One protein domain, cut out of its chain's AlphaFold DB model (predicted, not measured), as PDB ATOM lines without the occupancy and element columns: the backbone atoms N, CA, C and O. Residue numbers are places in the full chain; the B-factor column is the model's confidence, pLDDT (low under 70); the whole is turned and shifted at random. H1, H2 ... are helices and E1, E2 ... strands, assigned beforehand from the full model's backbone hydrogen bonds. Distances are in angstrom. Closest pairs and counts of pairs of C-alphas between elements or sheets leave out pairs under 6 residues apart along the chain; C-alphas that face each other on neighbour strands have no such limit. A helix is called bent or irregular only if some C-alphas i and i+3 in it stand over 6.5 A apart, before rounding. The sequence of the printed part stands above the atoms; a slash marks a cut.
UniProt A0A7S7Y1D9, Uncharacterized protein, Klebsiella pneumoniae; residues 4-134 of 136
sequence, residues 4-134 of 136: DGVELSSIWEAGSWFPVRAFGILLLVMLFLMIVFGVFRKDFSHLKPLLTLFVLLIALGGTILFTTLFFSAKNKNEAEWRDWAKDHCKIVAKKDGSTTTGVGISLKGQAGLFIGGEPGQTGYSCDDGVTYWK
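AT A GLANCE: This is residues 4 to 134 of the 136 residues of an uncharacterized protein of Klebsiella pneumoniae (UniProt A0A7S7Y1D9). A long helical hairpin, H1 and H2, and a long thin strand ribbon make a V: the ribbon starts where H2 ends, at its residues 82 to 88, and runs out through E1 and E2, then folds back through E3 and E4. The two helices run side by side but loosely, with few contacts, and short E5 lies beside E4 at the foot of the ribbon. The printed part has 131 residues, with two named helices and then five named strands, H1 H2 E1 E2 E3 E4 E5; the sheets E1 - E4 - E5 and E2 - E3 are antiparallel, and the class is mixed, helices and strands. The whole is extended, with a radius of gyration of the C-alphas of 25.9 A, and its outline is flat, spanning 72 by 55 by 23 A.

IN THESE COORDINATES: Find C-alpha 5 at (128.555, 267.390, 135.461); from there H1, residues 5 to 41, runs 55.2 A. It is neither bent nor irregular, but only just: C-alphas 16 and 19 are 6.3 A apart. H2, residues 47 to 88, runs 60.4 A to C-alpha 88 at (121.107, 269.417, 151.866). Next come E1, residues 89 to 95, and E2, residues 98 to 105, 21.9 A long. E3, residues 111 to 118, is 22.6 A long, followed by E4, residues 121 to 126, and E5, residues 131 to 134, ending at C-alpha 134, (135.048, 265.361, 155.901).

HOW THE PARTS SIT: Look first at the hairpin of H1 and H2: they touch, closest at the C-alphas of Gly 38 and Leu 47, 6.8 A apart, and run opposite ways at a shallow tilt of 13 degrees. O i to N i+4 pairs within hydrogen-bond range number 28 of 33 in H1 and 37 of 38 in H2. H2 is on the sheet E1 E4 E5 but only grazes it with residues 82 to 88; the C-alphas of His 88 and Cys 126 are 5.6 A apart. H1 is not on that sheet. Inner strand E4 is antiparallel to E1, with N 90 and O 125 2.8 A apart, and forms a hairpin with E5, with N 124 and O 132 2.8 A apart. E1 runs on into E2 at 33 degrees, and E3 runs on into E4 at 23 degrees. E2 and E3 form a hairpin, with N 100 and O 116 2.8 A apart.

THE WHOLE: The two C-alphas farthest apart, those of Lys 42 and Val 92, are 73.5 A apart. Residues 39 to 45, of which 39 to 41 belong to H1, stand free. The printed part has no cut, and its six links between named elements are tight. Mean pLDDT of the printed part is 73.8; it is under 70 at residues 4 to 19, 44, 72 to 76, 97 to 107 and 109 to 119.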
ATOM      1  N   ASP A   4     127.129 270.435 132.927       46.62
ATOM      2  CA  ASP A   4     128.488 269.995 132.586       46.62
ATOM      3  C   ASP A   4     128.952 268.803 133.455       46.62
ATOM      4  O   ASP A   4     129.959 268.163 133.166       46.62
ATOM      5  N   GLY A   5     128.207 268.470 134.521       45.44
ATOM      6  CA  GLY A   5     128.555 267.390 135.461       45.44
ATOM      7  C   GLY A   5     127.992 266.006 135.112       45.44
ATOM      8  O   GLY A   5     128.520 264.996 135.573       45.44
ATOM      9  N   VAL A   6     126.943 265.937 134.284       44.72
ATOM     10  CA  VAL A   6     126.224 264.681 133.984       44.72
ATOM     11  C   VAL A   6     126.838 263.925 132.792       44.72
ATOM     12  O   VAL A   6     126.777 262.695 132.729       44.72
ATOM     13  N   GLU A   7     127.499 264.621 131.860       46.34
ATOM     14  CA  GLU A   7     128.157 263.969 130.715       46.34
ATOM     15  C   GLU A   7     129.489 263.306 131.091       46.34
ATOM     16  O   GLU A   7     129.773 262.197 130.648       46.34
ATOM     17  N   LEU A   8     130.301 263.917 131.959       46.38
ATOM     18  CA  LEU A   8     131.611 263.357 132.319       46.38
ATOM     19  C   LEU A   8     131.509 262.080 133.162       46.38
ATOM     20  O   LEU A   8     132.288 261.146 132.956       46.38
ATOM     21  N   SER A   9     130.548 262.014 134.087       50.28
ATOM     22  CA  SER A   9     130.320 260.819 134.905       50.28
ATOM     23  C   SER A   9     129.812 259.662 134.045       50.28
ATOM     24  O   SER A   9     130.404 258.586 134.079       50.28
ATOM     25  N   SER A  10     128.809 259.894 133.193       49.69
ATOM     26  CA  SER A  10     128.230 258.870 132.309       49.69
ATOM     27  C   SER A  10     129.199 258.354 131.232       49.69
ATOM     28  O   SER A  10     129.247 257.144 130.988       49.69
ATOM     29  N   ILE A  11     130.041 259.217 130.646       49.25
ATOM     30  CA  ILE A  11     131.108 258.815 129.708       49.25
ATOM     31  C   ILE A  11     132.137 257.917 130.400       49.25
ATOM     32  O   ILE A  11     132.642 256.966 129.800       49.25
ATOM     33  N   TRP A  12     132.436 258.171 131.670       51.84
ATOM     34  CA  TRP A  12     133.395 257.375 132.424       51.84
ATOM     35  C   TRP A  12     132.788 256.078 132.982       51.84
ATOM     36  O   TRP A  12     133.461 255.046 133.004       51.84
ATOM     37  N   GLU A  13     131.502 256.068 133.342       53.62
ATOM     38  CA  GLU A  13     130.779 254.835 133.673       53.62
ATOM     39  C   GLU A  13     130.714 253.883 132.472       53.62
ATOM     40  O   GLU A  13     131.091 252.714 132.599       53.62
ATOM     41  N   ALA A  14     130.331 254.390 131.295       51.69
ATOM     42  CA  ALA A  14     130.309 253.624 130.050       51.69
ATOM     43  C   ALA A  14     131.725 253.246 129.572       51.69
ATOM     44  O   ALA A  14     131.957 252.128 129.102       51.69
ATOM     45  N   GLY A  15     132.690 254.152 129.745       55.12
ATOM     46  CA  GLY A  15     134.088 253.971 129.363       55.12
ATOM     47  C   GLY A  15     134.856 252.984 130.241       55.12
ATOM     48  O   GLY A  15     135.753 252.322 129.735       55.12
ATOM     49  N   SER A  16     134.499 252.821 131.520       59.97
ATOM     50  CA  SER A  16     135.194 251.922 132.462       59.97
ATOM     51  C   SER A  16     134.953 250.426 132.201       59.97
ATOM     52  O   SER A  16     135.831 249.600 132.450       59.97
ATOM     53  N   TRP A  17     133.800 250.060 131.631       58.38
ATOM     54  CA  TRP A  17     133.465 248.671 131.286       58.38
ATOM     55  C   TRP A  17     134.100 248.192 129.976       58.38
ATOM     56  O   TRP A  17     134.315 246.992 129.785       58.38
ATOM     57  N   PHE A  18     134.407 249.121 129.071       60.50
ATOM     58  CA  PHE A  18     135.015 248.832 127.777       60.50
ATOM     59  C   PHE A  18     136.414 248.182 127.883       60.50
ATOM     60  O   PHE A  18     136.610 247.123 127.278       60.50
ATOM     61  N   PRO A  19     137.372 248.700 128.685       69.44
ATOM     62  CA  PRO A  19     138.693 248.096 128.828       69.44
ATOM     63  C   PRO A  19     138.639 246.746 129.547       69.44
ATOM     64  O   PRO A  19     139.380 245.846 129.169       69.44
ATOM     65  N   VAL A  20     137.730 246.552 130.512       73.50
ATOM     66  CA  VAL A  20     137.562 245.263 131.215       73.50
ATOM     67  C   VAL A  20     137.117 244.171 130.235       73.50
ATOM     68  O   VAL A  20     137.710 243.091 130.185       73.50
ATOM     69  N   ARG A  21     136.091 244.458 129.419       78.56
ATOM     70  CA  ARG A  21     135.559 243.508 128.427       78.56
ATOM     71  C   ARG A  21     136.572 243.216 127.323       78.56
ATOM     72  O   ARG A  21     136.798 242.051 127.005       78.56
ATOM     73  N   ALA A  22     137.208 244.249 126.772       81.81
ATOM     74  CA  ALA A  22     138.202 244.093 125.713       81.81
ATOM     75  C   ALA A  22     139.440 243.318 126.193       81.81
ATOM     76  O   ALA A  22     139.911 242.418 125.498       81.81
ATOM     77  N   PHE A  23     139.929 243.613 127.402       81.81
ATOM     78  CA  PHE A  23     141.056 242.903 128.006       81.81
ATOM     79  C   PHE A  23     140.729 241.427 128.263       81.81
ATOM     80  O   PHE A  23     141.517 240.552 127.909       81.81
ATOM     81  N   GLY A  24     139.537 241.130 128.796       83.44
ATOM     82  CA  GLY A  24     139.082 239.752 128.998       83.44
ATOM     83  C   GLY A  24     138.982 238.952 127.694       83.44
ATOM     84  O   GLY A  24     139.451 237.814 127.629       83.44
ATOM     85  N   ILE A  25     138.438 239.554 126.631       87.19
ATOM     86  CA  ILE A  25     138.354 238.920 125.304       87.19
ATOM     87  C   ILE A  25     139.758 238.658 124.740       87.19
ATOM     88  O   ILE A  25     140.022 237.556 124.260       87.19
ATOM     89  N   LEU A  26     140.678 239.623 124.840       87.38
ATOM     90  CA  LEU A  26     142.064 239.455 124.390       87.38
ATOM     91  C   LEU A  26     142.781 238.312 125.117       87.38
ATOM     92  O   LEU A  26     143.469 237.522 124.468       87.38
ATOM     93  N   LEU A  27     142.594 238.182 126.434       86.25
ATOM     94  CA  LEU A  27     143.169 237.076 127.205       86.25
ATOM     95  C   LEU A  27     142.622 235.718 126.759       86.25
ATOM     96  O   LEU A  27     143.398 234.776 126.603       86.25
ATOM     97  N   LEU A  28     141.314 235.614 126.515       87.44
ATOM     98  CA  LEU A  28     140.697 234.376 126.029       87.44
ATOM     99  C   LEU A  28     141.200 233.993 124.633       87.44
ATOM    100  O   LEU A  28     141.523 232.830 124.396       87.44
ATOM    101  N   VAL A  29     141.318 234.966 123.726       91.25
ATOM    102  CA  VAL A  29     141.873 234.742 122.382       91.25
ATOM    103  C   VAL A  29     143.334 234.301 122.469       91.25
ATOM    104  O   VAL A  29     143.718 233.329 121.820       91.25
ATOM    105  N   MET A  30     144.149 234.955 123.298       85.56
ATOM    106  CA  MET A  30     145.553 234.578 123.497       85.56
ATOM    107  C   MET A  30     145.705 233.175 124.091       85.56
ATOM    108  O   MET A  30     146.536 232.398 123.617       85.56
ATOM    109  N   LEU A  31     144.873 232.819 125.073       87.69
ATOM    110  CA  LEU A  31     144.836 231.481 125.660       87.69
ATOM    111  C   LEU A  31     144.467 230.424 124.609       87.69
ATOM    112  O   LEU A  31     145.125 229.389 124.508       87.69
ATOM    113  N   PHE A  32     143.451 230.698 123.789       89.00
ATOM    114  CA  PHE A  32     143.042 229.804 122.709       89.00
ATOM    115  C   PHE A  32     144.168 229.596 121.687       89.00
ATOM    116  O   PHE A  32     144.484 228.456 121.343       89.00
ATOM    117  N   LEU A  33     144.837 230.673 121.262       88.25
ATOM    118  CA  LEU A  33     145.976 230.598 120.343       88.25
ATOM    119  C   LEU A  33     147.135 229.781 120.924       88.25
ATOM    120  O   LEU A  33     147.735 228.988 120.199       88.25
ATOM    121  N   MET A  34     147.421 229.910 122.223       82.56
ATOM    122  CA  MET A  34     148.422 229.077 122.898       82.56
ATOM    123  C   MET A  34     148.068 227.588 122.863       82.56
ATOM    124  O   MET A  34     148.937 226.766 122.570       82.56
ATOM    125  N   ILE A  35     146.811 227.235 123.147       83.94
ATOM    126  CA  ILE A  35     146.349 225.839 123.147       83.94
ATOM    127  C   ILE A  35     146.455 225.251 121.738       83.94
ATOM    128  O   ILE A  35     147.041 224.182 121.566       83.94
ATOM    129  N   VAL A  36     145.959 225.968 120.723       86.19
ATOM    130  CA  VAL A  36     146.047 225.545 119.316       86.19
ATOM    131  C   VAL A  36     147.510 225.349 118.911       86.19
ATOM    132  O   VAL A  36     147.873 224.298 118.387       86.19
ATOM    133  N   PHE A  37     148.376 226.313 119.220       82.44
ATOM    134  CA  PHE A  37     149.799 226.231 118.903       82.44
ATOM    135  C   PHE A  37     150.503 225.048 119.589       82.44
ATOM    136  O   PHE A  37     151.329 224.379 118.964       82.44
ATOM    137  N   GLY A  38     150.150 224.748 120.842       79.56
ATOM    138  CA  GLY A  38     150.675 223.589 121.568       79.56
ATOM    139  C   GLY A  38     150.240 222.251 120.983       79.56
ATOM    140  O   GLY A  38     151.069 221.349 120.846       79.56
ATOM    141  N   VAL A  39     148.982 222.135 120.552       81.75
ATOM    142  CA  VAL A  39     148.484 220.933 119.865       81.75
ATOM    143  C   VAL A  39     149.203 220.728 118.527       81.75
ATOM    144  O   VAL A  39     149.601 219.605 118.220       81.75
ATOM    145  N   PHE A  40     149.426 221.798 117.756       80.69
ATOM    146  CA  PHE A  40     150.084 221.719 116.446       80.69
ATOM    147  C   PHE A  40     151.571 221.369 116.523       80.69
ATOM    148  O   PHE A  40     152.048 220.574 115.715       80.69
ATOM    149  N   ARG A  41     152.322 221.960 117.461       77.06
ATOM    150  CA  ARG A  41     153.772 221.725 117.529       77.06
ATOM    151  C   ARG A  41     154.162 220.413 118.194       77.06
ATOM    152  O   ARG A  41     155.294 219.989 117.993       77.06
ATOM    153  N   LYS A  42     153.259 219.765 118.946       72.75
ATOM    154  CA  LYS A  42     153.501 218.478 119.637       72.75
ATOM    155  C   LYS A  42     154.783 218.471 120.492       72.75
ATOM    156  O   LYS A  42     155.311 217.416 120.821       72.75
ATOM    157  N   ASP A  43     155.256 219.661 120.851       70.12
ATOM    158  CA  ASP A  43     156.447 219.926 121.637       70.12
ATOM    159  C   ASP A  43     156.162 221.157 122.508       70.12
ATOM    160  O   ASP A  43     155.967 222.279 122.026       70.12
ATOM    161  N   PHE A  44     156.064 220.919 123.814       69.56
ATOM    162  CA  PHE A  44     155.655 221.910 124.812       69.56
ATOM    163  C   PHE A  44     156.830 222.738 125.345       69.56
ATOM    164  O   PHE A  44     156.625 223.631 126.172       69.56
ATOM    165  N   SER A  45     158.054 222.481 124.871       76.69
ATOM    166  CA  SER A  45     159.258 223.207 125.291       76.69
ATOM    167  C   SER A  45     159.108 224.726 125.115       76.69
ATOM    168  O   SER A  45     159.357 225.500 126.041       76.69
ATOM    169  N   HIS A  46     158.567 225.156 123.972       73.62
ATOM    170  CA  HIS A  46     158.361 226.572 123.659       73.62
ATOM    171  C   HIS A  46     157.104 227.190 124.297       73.62
ATOM    172  O   HIS A  46     156.969 228.412 124.287       73.62
ATOM    173  N   LEU A  47     156.201 226.391 124.884       75.75
ATOM    174  CA  LEU A  47     155.023 226.922 125.585       75.75
ATOM    175  C   LEU A  47     155.357 227.484 126.963       75.75
ATOM    176  O   LEU A  47     154.693 228.418 127.397       75.75
ATOM    177  N   LYS A  48     156.382 226.956 127.640       82.31
ATOM    178  CA  LYS A  48     156.790 227.421 128.975       82.31
ATOM    179  C   LYS A  48     157.094 228.927 129.026       82.31
ATOM    180  O   LYS A  48     156.462 229.602 129.832       82.31
ATOM    181  N   PRO A  49     157.982 229.494 128.181       84.38
ATOM    182  CA  PRO A  49     158.256 230.934 128.214       84.38
ATOM    183  C   PRO A  49     157.037 231.778 127.816       84.38
ATOM    184  O   PRO A  49     156.844 232.869 128.349       84.38
ATOM    185  N   LEU A  50     156.191 231.263 126.919       83.75
ATOM    186  CA  LEU A  50     154.977 231.941 126.460       83.75
ATOM    187  C   LEU A  50     153.923 232.008 127.576       83.75
ATOM    188  O   LEU A  50     153.305 233.048 127.787       83.75
ATOM    189  N   LEU A  51     153.791 230.933 128.355       84.50
ATOM    190  CA  LEU A  51     152.930 230.879 129.531       84.50
ATOM    191  C   LEU A  51     153.425 231.828 130.628       84.50
ATOM    192  O   LEU A  51     152.623 232.553 131.211       84.50
ATOM    193  N   THR A  52     154.739 231.891 130.859       86.38
ATOM    194  CA  THR A  52     155.335 232.853 131.798       86.38
ATOM    195  C   THR A  52     155.047 234.298 131.383       86.38
ATOM    196  O   THR A  52     154.643 235.103 132.219       86.38
ATOM    197  N   LEU A  53     155.194 234.628 130.093       86.50
ATOM    198  CA  LEU A  53     154.860 235.956 129.566       86.50
ATOM    199  C   LEU A  53     153.366 236.272 129.738       86.50
ATOM    200  O   LEU A  53     153.014 237.370 130.160       86.50
ATOM    201  N   PHE A  54     152.489 235.308 129.458       85.75
ATOM    202  CA  PHE A  54     151.043 235.463 129.601       85.75
ATOM    203  C   PHE A  54     150.627 235.729 131.055       85.75
ATOM    204  O   PHE A  54     149.861 236.654 131.321       85.75
ATOM    205  N   VAL A  55     151.192 234.988 132.013       88.44
ATOM    206  CA  VAL A  55     150.963 235.219 133.450       88.44
ATOM    207  C   VAL A  55     151.441 236.613 133.865       88.44
ATOM    208  O   VAL A  55     150.750 237.297 134.617       88.44
ATOM    209  N   LEU A  56     152.580 237.073 133.339       89.56
ATOM    210  CA  LEU A  56     153.110 238.406 133.625       89.56
ATOM    211  C   LEU A  56     152.206 239.523 133.070       89.56
ATOM    212  O   LEU A  56     151.970 240.520 133.751       89.56
ATOM    213  N   LEU A  57     151.641 239.336 131.873       86.62
ATOM    214  CA  LEU A  57     150.664 240.257 131.284       86.62
ATOM    215  C   LEU A  57     149.353 240.301 132.078       86.62
ATOM    216  O   LEU A  57     148.797 241.383 132.263       86.62
ATOM    217  N   ILE A  58     148.882 239.159 132.589       88.38
ATOM    218  CA  ILE A  58     147.718 239.108 133.485       88.38
ATOM    219  C   ILE A  58     148.017 239.847 134.788       88.38
ATOM    220  O   ILE A  58     147.195 240.644 135.230       88.38
ATOM    221  N   ALA A  59     149.185 239.620 135.392       89.25
ATOM    222  CA  ALA A  59     149.562 240.274 136.641       89.25
ATOM    223  C   ALA A  59     149.643 241.802 136.479       89.25
ATOM    224  O   ALA A  59     149.051 242.542 137.267       89.25
ATOM    225  N   LEU A  60     150.312 242.285 135.428       88.38
ATOM    226  CA  LEU A  60     150.438 243.718 135.151       88.38
ATOM    227  C   LEU A  60     149.099 244.345 134.753       88.38
ATOM    228  O   LEU A  60     148.664 245.318 135.370       88.38
ATOM    229  N   GLY A  61     148.416 243.771 133.760       85.50
ATOM    230  CA  GLY A  61     147.132 244.281 133.277       85.50
ATOM    231  C   GLY A  61     146.048 244.234 134.352       85.50
ATOM    232  O   GLY A  61     145.308 245.200 134.522       85.50
ATOM    233  N   GLY A  62     146.014 243.162 135.145       85.19
ATOM    234  CA  GLY A  62     145.110 243.003 136.280       85.19
ATOM    235  C   GLY A  62     145.356 244.031 137.382       85.19
ATOM    236  O   GLY A  62     144.397 244.578 137.913       85.19
ATOM    237  N   THR A  63     146.615 244.365 137.679       85.38
ATOM    238  CA  THR A  63     146.944 245.395 138.683       85.38
ATOM    239  C   THR A  63     146.495 246.789 138.230       85.38
ATOM    240  O   THR A  63     145.925 247.554 139.012       85.38
ATOM    241  N   ILE A  64     146.694 247.118 136.951       85.44
ATOM    242  CA  ILE A  64     146.255 248.398 136.372       85.44
ATOM    243  C   ILE A  64     144.720 248.485 136.355       85.44
ATOM    244  O   ILE A  64     144.143 249.496 136.755       85.44
ATOM    245  N   LEU A  65     144.036 247.411 135.956       83.88
ATOM    246  CA  LEU A  65     142.572 247.332 135.994       83.88
ATOM    247  C   LEU A  65     142.022 247.429 137.420       83.88
ATOM    248  O   LEU A  65     141.057 248.145 137.667       83.88
ATOM    249  N   PHE A  66     142.651 246.747 138.374       82.62
ATOM    250  CA  PHE A  66     142.236 246.786 139.770       82.62
ATOM    251  C   PHE A  66     142.355 248.195 140.355       82.62
ATOM    252  O   PHE A  66     141.402 248.704 140.938       82.62
ATOM    253  N   THR A  67     143.505 248.846 140.170       80.25
ATOM    254  CA  THR A  67     143.730 250.207 140.678       80.25
ATOM    255  C   THR A  67     142.768 251.207 140.047       80.25
ATOM    256  O   THR A  67     142.128 251.961 140.775       80.25
ATOM    257  N   THR A  68     142.595 251.176 138.724       79.25
ATOM    258  CA  THR A  68     141.641 252.062 138.039       79.25
ATOM    259  C   THR A  68     140.222 251.875 138.565       79.25
ATOM    260  O   THR A  68     139.631 252.850 139.014       79.25
ATOM    261  N   LEU A  69     139.706 250.643 138.639       78.00
ATOM    262  CA  LEU A  69     138.365 250.377 139.178       78.00
ATOM    263  C   LEU A  69     138.217 250.784 140.652       78.00
ATOM    264  O   LEU A  69     137.177 251.318 141.041       78.00
ATOM    265  N   PHE A  70     139.245 250.559 141.472       74.94
ATOM    266  CA  PHE A  70     139.223 250.900 142.893       74.94
ATOM    267  C   PHE A  70     139.155 252.415 143.121       74.94
ATOM    268  O   PHE A  70     138.285 252.898 143.849       74.94
ATOM    269  N   PHE A  71     140.027 253.180 142.456       70.88
ATOM    270  CA  PHE A  71     139.958 254.643 142.477       70.88
ATOM    271  C   PHE A  71     138.645 255.136 141.881       70.88
ATOM    272  O   PHE A  71     138.061 256.101 142.381       70.88
ATOM    273  N   SER A  72     138.143 254.440 140.860       69.62
ATOM    274  CA  SER A  72     136.899 254.820 140.229       69.62
ATOM    275  C   SER A  72     135.705 254.741 141.171       69.62
ATOM    276  O   SER A  72     134.936 255.694 141.288       69.62
ATOM    277  N   ALA A  73     135.573 253.616 141.872       68.25
ATOM    278  CA  ALA A  73     134.512 253.394 142.845       68.25
ATOM    279  C   ALA A  73     134.589 254.390 144.011       68.25
ATOM    280  O   ALA A  73     133.565 254.917 144.441       68.25
ATOM    281  N   LYS A  74     135.803 254.697 144.487       69.44
ATOM    282  CA  LYS A  74     135.999 255.684 145.554       69.44
ATOM    283  C   LYS A  74     135.515 257.075 145.130       69.44
ATOM    284  O   LYS A  74     134.782 257.718 145.876       69.44
ATOM    285  N   ASN A  75     135.880 257.514 143.924       67.44
ATOM    286  CA  ASN A  75     135.544 258.852 143.443       67.44
ATOM    287  C   ASN A  75     134.041 259.048 143.214       67.44
ATOM    288  O   ASN A  75     133.542 260.137 143.490       67.44
ATOM    289  N   LYS A  76     133.314 258.019 142.751       65.88
ATOM    290  CA  LYS A  76     131.853 258.103 142.557       65.88
ATOM    291  C   LYS A  76     131.124 258.389 143.864       65.88
ATOM    292  O   LYS A  76     130.381 259.357 143.942       65.88
ATOM    293  N   ASN A  77     131.439 257.627 144.912       71.06
ATOM    294  CA  ASN A  77     130.816 257.798 146.224       71.06
ATOM    295  C   ASN A  77     131.076 259.195 146.809       71.06
ATOM    296  O   ASN A  77     130.217 259.769 147.474       71.06
ATOM    297  N   GLU A  78     132.267 259.754 146.579       72.50
ATOM    298  CA  GLU A  78     132.571 261.111 147.031       72.50
ATOM    299  C   GLU A  78     131.882 262.189 146.187       72.50
ATOM    300  O   GLU A  78     131.483 263.213 146.734       72.50
ATOM    301  N   ALA A  79     131.756 261.990 144.871       76.00
ATOM    302  CA  ALA A  79     131.065 262.921 143.982       76.00
ATOM    303  C   ALA A  79     129.561 262.965 144.280       76.00
ATOM    304  O   ALA A  79     129.024 264.043 144.507       76.00
ATOM    305  N   GLU A  80     128.916 261.803 144.399       79.50
ATOM    306  CA  GLU A  80     127.499 261.690 144.765       79.50
ATOM    307  C   GLU A  80     127.219 262.320 146.132       79.50
ATOM    308  O   GLU A  80     126.253 263.065 146.301       79.50
ATOM    309  N   TRP A  81     128.102 262.082 147.109       82.25
ATOM    310  CA  TRP A  81     127.982 262.713 148.419       82.25
ATOM    311  C   TRP A  81     128.150 264.237 148.344       82.25
ATOM    312  O   TRP A  81     127.410 264.954 149.010       82.25
ATOM    313  N   ARG A  82     129.100 264.745 147.543       80.69
ATOM    314  CA  ARG A  82     129.318 266.191 147.360       80.69
ATOM    315  C   ARG A  82     128.118 266.871 146.702       80.69
ATOM    316  O   ARG A  82     127.749 267.961 147.135       80.69
ATOM    317  N   ASP A  83     127.506 266.227 145.713       85.12
ATOM    318  CA  ASP A  83     126.316 266.745 145.037       85.12
ATOM    319  C   ASP A  83     125.112 266.781 145.983       85.12
ATOM    320  O   ASP A  83     124.471 267.821 146.107       85.12
ATOM    321  N   TRP A  84     124.864 265.706 146.739       83.94
ATOM    322  CA  TRP A  84     123.818 265.700 147.768       83.94
ATOM    323  C   TRP A  84     124.068 266.759 148.855       83.94
ATOM    324  O   TRP A  84     123.167 267.514 149.220       83.94
ATOM    325  N   ALA A  85     125.306 266.862 149.349       84.81
ATOM    326  CA  ALA A  85     125.652 267.778 150.430       84.81
ATOM    327  C   ALA A  85     125.522 269.256 150.035       84.81
ATOM    328  O   ALA A  85     125.301 270.101 150.900       84.81
ATOM    329  N   LYS A  86     125.642 269.584 148.745       82.25
ATOM    330  CA  LYS A  86     125.493 270.956 148.246       82.25
ATOM    331  C   LYS A  86     124.082 271.509 148.463       82.25
ATOM    332  O   LYS A  86     123.944 272.692 148.771       82.25
ATOM    333  N   ASP A  87     123.075 270.652 148.324       86.12
ATOM    334  CA  ASP A  87     121.668 271.045 148.404       86.12
ATOM    335  C   ASP A  87     121.069 270.799 149.800       86.12
ATOM    336  O   ASP A  87     120.117 271.478 150.182       86.12
ATOM    337  N   HIS A  88     121.653 269.879 150.581       83.31
ATOM    338  CA  HIS A  88     121.107 269.417 151.866       83.31
ATOM    339  C   HIS A  88     121.960 269.724 153.098       83.31
ATOM    340  O   HIS A  88     121.554 269.411 154.220       83.31
ATOM    341  N   CYS A  89     123.152 270.298 152.926       86.00
ATOM    342  CA  CYS A  89     124.057 270.556 154.037       86.00
ATOM    343  C   CYS A  89     124.605 271.978 154.036       86.00
ATOM    344  O   CYS A  89     124.873 272.591 153.004       86.00
ATOM    345  N   LYS A  90     124.847 272.493 155.241       84.81
ATOM    346  CA  LYS A  90     125.525 273.769 155.474       84.81
ATOM    347  C   LYS A  90     126.847 273.530 156.178       84.81
ATOM    348  O   LYS A  90     126.932 272.742 157.118       84.81
ATOM    349  N   ILE A  91     127.883 274.240 155.743       83.88
ATOM    350  CA  ILE A  91     129.177 274.217 156.425       83.88
ATOM    351  C   ILE A  91     129.012 274.920 157.773       83.88
ATOM    352  O   ILE A  91     128.641 276.092 157.822       83.88
ATOM    353  N   VAL A  92     129.294 274.201 158.857       83.44
ATOM    354  CA  VAL A  92     129.164 274.702 160.237       83.44
ATOM    355  C   VAL A  92     130.505 274.911 160.922       83.44
ATOM    356  O   VAL A  92     130.595 275.690 161.867       83.44
ATOM    357  N   ALA A  93     131.556 274.246 160.447       76.25
ATOM    358  CA  ALA A  93     132.903 274.413 160.967       76.25
ATOM    359  C   ALA A  93     133.930 274.106 159.878       76.25
ATOM    360  O   ALA A  93     133.752 273.178 159.094       76.25
ATOM    361  N   LYS A  94     135.030 274.855 159.867       78.31
ATOM    362  CA  LYS A  94     136.249 274.497 159.144       78.31
ATOM    363  C   LYS A  94     137.384 274.459 160.150       78.31
ATOM    364  O   LYS A  94     137.554 275.405 160.917       78.31
ATOM    365  N   LYS A  95     138.098 273.343 160.194       73.38
ATOM    366  CA  LYS A  95     139.330 273.183 160.958       73.38
ATOM    367  C   LYS A  95     140.465 273.166 159.955       73.38
ATOM    368  O   LYS A  95     140.563 272.219 159.180       73.38
ATOM    369  N   ASP A  96     141.292 274.201 159.973       71.25
ATOM    370  CA  ASP A  96     142.503 274.221 159.165       71.25
ATOM    371  C   ASP A  96     143.444 273.108 159.639       71.25
ATOM    372  O   ASP A  96     143.621 272.890 160.843       71.25
ATOM    373  N   GLY A  97     144.014 272.368 158.687       60.53
ATOM    374  CA  GLY A  97     144.975 271.316 158.991       60.53
ATOM    375  C   GLY A  97     146.242 271.915 159.593       60.53
ATOM    376  O   GLY A  97     146.774 272.900 159.080       60.53
ATOM    377  N   SER A  98     146.736 271.322 160.676       60.66
ATOM    378  CA  SER A  98     147.962 271.766 161.336       60.66
ATOM    379  C   SER A  98     149.063 270.749 161.091       60.66
ATOM    380  O   SER A  98     148.890 269.561 161.353       60.66
ATOM    381  N   THR A  99     150.212 271.215 160.600       57.00
ATOM    382  CA  THR A  99     151.427 270.398 160.535       57.00
ATOM    383  C   THR A  99     152.269 270.702 161.764       57.00
ATOM    384  O   THR A  99     152.849 271.781 161.874       57.00
ATOM    385  N   THR A 100     152.355 269.750 162.689       57.44
ATOM    386  CA  THR A 100     153.174 269.881 163.893       57.44
ATOM    387  C   THR A 100     154.473 269.104 163.718       57.44
ATOM    388  O   THR A 100     154.498 267.874 163.654       57.44
ATOM    389  N   THR A 101     155.588 269.830 163.664       60.22
ATOM    390  CA  THR A 101     156.928 269.239 163.713       60.22
ATOM    391  C   THR A 101     157.477 269.338 165.131       60.22
ATOM    392  O   THR A 101     157.652 270.441 165.647       60.22
ATOM    393  N   GLY A 102     157.760 268.198 165.757       59.41
ATOM    394  CA  GLY A 102     158.362 268.117 167.087       59.41
ATOM    395  C   GLY A 102     159.732 267.448 167.040       59.41
ATOM    396  O   GLY A 102     159.938 266.492 166.297       59.41
ATOM    397  N   VAL A 103     160.673 267.922 167.856       60.56
ATOM    398  CA  VAL A 103     161.934 267.213 168.115       60.56
ATOM    399  C   VAL A 103     161.795 266.526 169.464       60.56
ATOM    400  O   VAL A 103     161.514 267.181 170.465       60.56
ATOM    401  N   GLY A 104     161.957 265.206 169.496       58.75
ATOM    402  CA  GLY A 104     161.810 264.419 170.717       58.75
ATOM    403  C   GLY A 104     162.925 263.397 170.871       58.75
ATOM    404  O   GLY A 104     163.568 262.995 169.903       58.75
ATOM    405  N   ILE A 105     163.155 262.966 172.106       57.47
ATOM    406  CA  ILE A 105     164.119 261.916 172.426       57.47
ATOM    407  C   ILE A 105     163.349 260.596 172.457       57.47
ATOM    408  O   ILE A 105     162.438 260.417 173.262       57.47
ATOM    409  N   SER A 106     163.671 259.685 171.542       56.41
ATOM    410  CA  SER A 106     163.083 258.347 171.492       56.41
ATOM    411  C   SER A 106     163.428 257.563 172.762       56.41
ATOM    412  O   SER A 106     164.476 257.782 173.367       56.41
ATOM    413  N   LEU A 107     162.603 256.576 173.126       56.88
ATOM    414  CA  LEU A 107     162.821 255.670 174.270       56.88
ATOM    415  C   LEU A 107     164.159 254.899 174.207       56.88
ATOM    416  O   LEU A 107     164.574 254.296 175.191       56.88
ATOM    417  N   LYS A 108     164.849 254.929 173.059       70.06
ATOM    418  CA  LYS A 108     166.204 254.391 172.847       70.06
ATOM    419  C   LYS A 108     167.323 255.447 172.946       70.06
ATOM    420  O   LYS A 108     168.448 255.172 172.544       70.06
ATOM    421  N   GLY A 109     167.026 256.657 173.424       55.72
ATOM    422  CA  GLY A 109     167.993 257.752 173.584       55.72
ATOM    423  C   GLY A 109     168.385 258.475 172.290       55.72
ATOM    424  O   GLY A 109     169.331 259.254 172.290       55.72
ATOM    425  N   GLN A 110     167.683 258.235 171.181       64.38
ATOM    426  CA  GLN A 110     167.959 258.880 169.891       64.38
ATOM    427  C   GLN A 110     167.070 260.109 169.704       64.38
ATOM    428  O   GLN A 110     165.849 260.003 169.815       64.38
ATOM    429  N   ALA A 111     167.667 261.263 169.401       60.59
ATOM    430  CA  ALA A 111     166.921 262.445 168.982       60.59
ATOM    431  C   ALA A 111     166.286 262.182 167.606       60.59
ATOM    432  O   ALA A 111     166.981 261.829 166.655       60.59
ATOM    433  N   GLY A 112     164.964 262.315 167.522       56.53
ATOM    434  CA  GLY A 112     164.179 262.063 166.320       56.53
ATOM    435  C   GLY A 112     163.270 263.240 165.991       56.53
ATOM    436  O   GLY A 112     162.775 263.935 166.881       56.53
ATOM    437  N   LEU A 113     163.059 263.453 164.694       56.94
ATOM    438  CA  LEU A 113     162.070 264.390 164.182       56.94
ATOM    439  C   LEU A 113     160.729 263.657 164.059       56.94
ATOM    440  O   LEU A 113     160.623 262.665 163.339       56.94
ATOM    441  N   PHE A 114     159.716 264.146 164.764       56.38
ATOM    442  CA  PHE A 114     158.343 263.670 164.669       56.38
ATOM    443  C   PHE A 114     157.566 264.649 163.799       56.38
ATOM    444  O   PHE A 114     157.476 265.836 164.113       56.38
ATOM    445  N   ILE A 115     157.019 264.150 162.695       52.75
ATOM    446  CA  ILE A 115     156.118 264.907 161.832       52.75
ATOM    447  C   ILE A 115     154.731 264.316 162.062       52.75
ATOM    448  O   ILE A 115     154.465 263.186 161.656       52.75
ATOM    449  N   GLY A 116     153.883 265.054 162.773       56.25
ATOM    450  CA  GLY A 116     152.468 264.740 162.945       56.25
ATOM    451  C   GLY A 116     151.645 265.839 162.290       56.25
ATOM    452  O   GLY A 116     151.922 267.015 162.498       56.25
ATOM    453  N   GLY A 117     150.668 265.476 161.467       56.06
ATOM    454  CA  GLY A 117     149.764 266.444 160.862       56.06
ATOM    455  C   GLY A 117     148.328 265.969 160.972       56.06
ATOM    456  O   GLY A 117     148.027 264.845 160.563       56.06
ATOM    457  N   GLU A 118     147.451 266.812 161.505       64.19
ATOM    458  CA  GLU A 118     146.015 266.623 161.351       64.19
ATOM    459  C   GLU A 118     145.583 267.208 159.996       64.19
ATOM    460  O   GLU A 118     145.849 268.387 159.735       64.19
ATOM    461  N   PRO A 119     144.930 266.420 159.119       65.56
ATOM    462  CA  PRO A 119     144.361 266.959 157.890       65.56
ATOM    463  C   PRO A 119     143.272 267.982 158.230       65.56
ATOM    464  O   PRO A 119     142.569 267.839 159.233       65.56
ATOM    465  N   GLY A 120     143.129 269.005 157.385       72.94
ATOM    466  CA  GLY A 120     142.025 269.953 157.504       72.94
ATOM    467  C   GLY A 120     140.691 269.220 157.415       72.94
ATOM    468  O   GLY A 120     140.556 268.258 156.658       72.94
ATOM    469  N   GLN A 121     139.725 269.625 158.234       73.50
ATOM    470  CA  GLN A 121     138.402 269.010 158.256       73.50
ATOM    471  C   GLN A 121     137.313 270.064 158.126       73.50
ATOM    472  O   GLN A 121     137.231 270.998 158.928       73.50
ATOM    473  N   THR A 122     136.406 269.849 157.181       81.00
ATOM    474  CA  THR A 122     135.183 270.632 157.036       81.00
ATOM    475  C   THR A 122     134.003 269.858 157.638       81.00
ATOM    476  O   THR A 122     133.735 268.706 157.287       81.00
ATOM    477  N   GLY A 123     133.305 270.492 158.579       82.56
ATOM    478  CA  GLY A 123     132.082 270.003 159.206       82.56
ATOM    479  C   GLY A 123     130.840 270.505 158.469       82.56
ATOM    480  O   GLY A 123     130.658 271.713 158.302       82.56
ATOM    481  N   TYR A 124     129.973 269.579 158.068       83.00
ATOM    482  CA  TYR A 124     128.722 269.814 157.350       83.00
ATOM    483  C   TYR A 124     127.549 269.415 158.246       83.00
ATOM    484  O   TYR A 124     127.439 268.247 158.607       83.00
ATOM    485  N   SER A 125     126.680 270.358 158.612       87.12
ATOM    486  CA  SER A 125     125.404 270.056 159.270       87.12
ATOM    487  C   SER A 125     124.338 269.908 158.201       87.12
ATOM    488  O   SER A 125     124.100 270.853 157.446       87.12
ATOM    489  N   CYS A 126     123.719 268.737 158.142       87.69
ATOM    490  CA  CYS A 126     122.741 268.402 157.119       87.69
ATOM    491  C   CYS A 126     121.313 268.392 157.680       87.69
ATOM    492  O   CYS A 126     121.104 268.351 158.896       87.69
ATOM    493  N   ASP A 127     120.328 268.458 156.784       84.94
ATOM    494  CA  ASP A 127     118.898 268.521 157.128       84.94
ATOM    495  C   ASP A 127     118.368 267.243 157.811       84.94
ATOM    496  O   ASP A 127     117.294 267.250 158.411       84.94
ATOM    497  N   ASP A 128     119.131 266.151 157.759       81.31
ATOM    498  CA  ASP A 128     118.876 264.891 158.468       81.31
ATOM    499  C   ASP A 128     119.217 264.948 159.972       81.31
ATOM    500  O   ASP A 128     119.000 263.979 160.703       81.31
ATOM    501  N   GLY A 129     119.739 266.083 160.451       78.94
ATOM    502  CA  GLY A 129     120.159 266.279 161.837       78.94
ATOM    503  C   GLY A 129     121.534 265.685 162.160       78.94
ATOM    504  O   GLY A 129     121.942 265.703 163.324       78.94
ATOM    505  N   VAL A 130     122.266 265.177 161.163       83.88
ATOM    506  CA  VAL A 130     123.610 264.618 161.323       83.88
ATOM    507  C   VAL A 130     124.662 265.653 160.919       83.88
ATOM    508  O   VAL A 130     124.531 266.381 159.934       83.88
ATOM    509  N   THR A 131     125.743 265.730 161.701       85.00
ATOM    510  CA  THR A 131     126.931 266.515 161.337       85.00
ATOM    511  C   THR A 131     128.019 265.596 160.796       85.00
ATOM    512  O   THR A 131     128.573 264.775 161.531       85.00
ATOM    513  N   TYR A 132     128.354 265.751 159.518       80.69
ATOM    514  CA  TYR A 132     129.413 265.002 158.850       80.69
ATOM    515  C   TYR A 132     130.729 265.772 158.898       80.69
ATOM    516  O   TYR A 132     130.789 266.934 158.507       80.69
ATOM    517  N   TRP A 133     131.804 265.105 159.313       80.69
ATOM    518  CA  TRP A 133     133.163 265.634 159.218       80.69
ATOM    519  C   TRP A 133     133.857 264.994 158.023       80.69
ATOM    520  O   TRP A 133     133.995 263.769 157.964       80.69
ATOM    521  N   LYS A 134     134.268 265.811 157.054       79.31
ATOM    522  CA  LYS A 134     135.048 265.361 155.901       79.31
ATOM    523  C   LYS A 134     136.419 266.002 155.938       79.31
ATOM    524  O   LYS A 134     136.535 267.183 156.250       79.31
TER     525      LYS A 134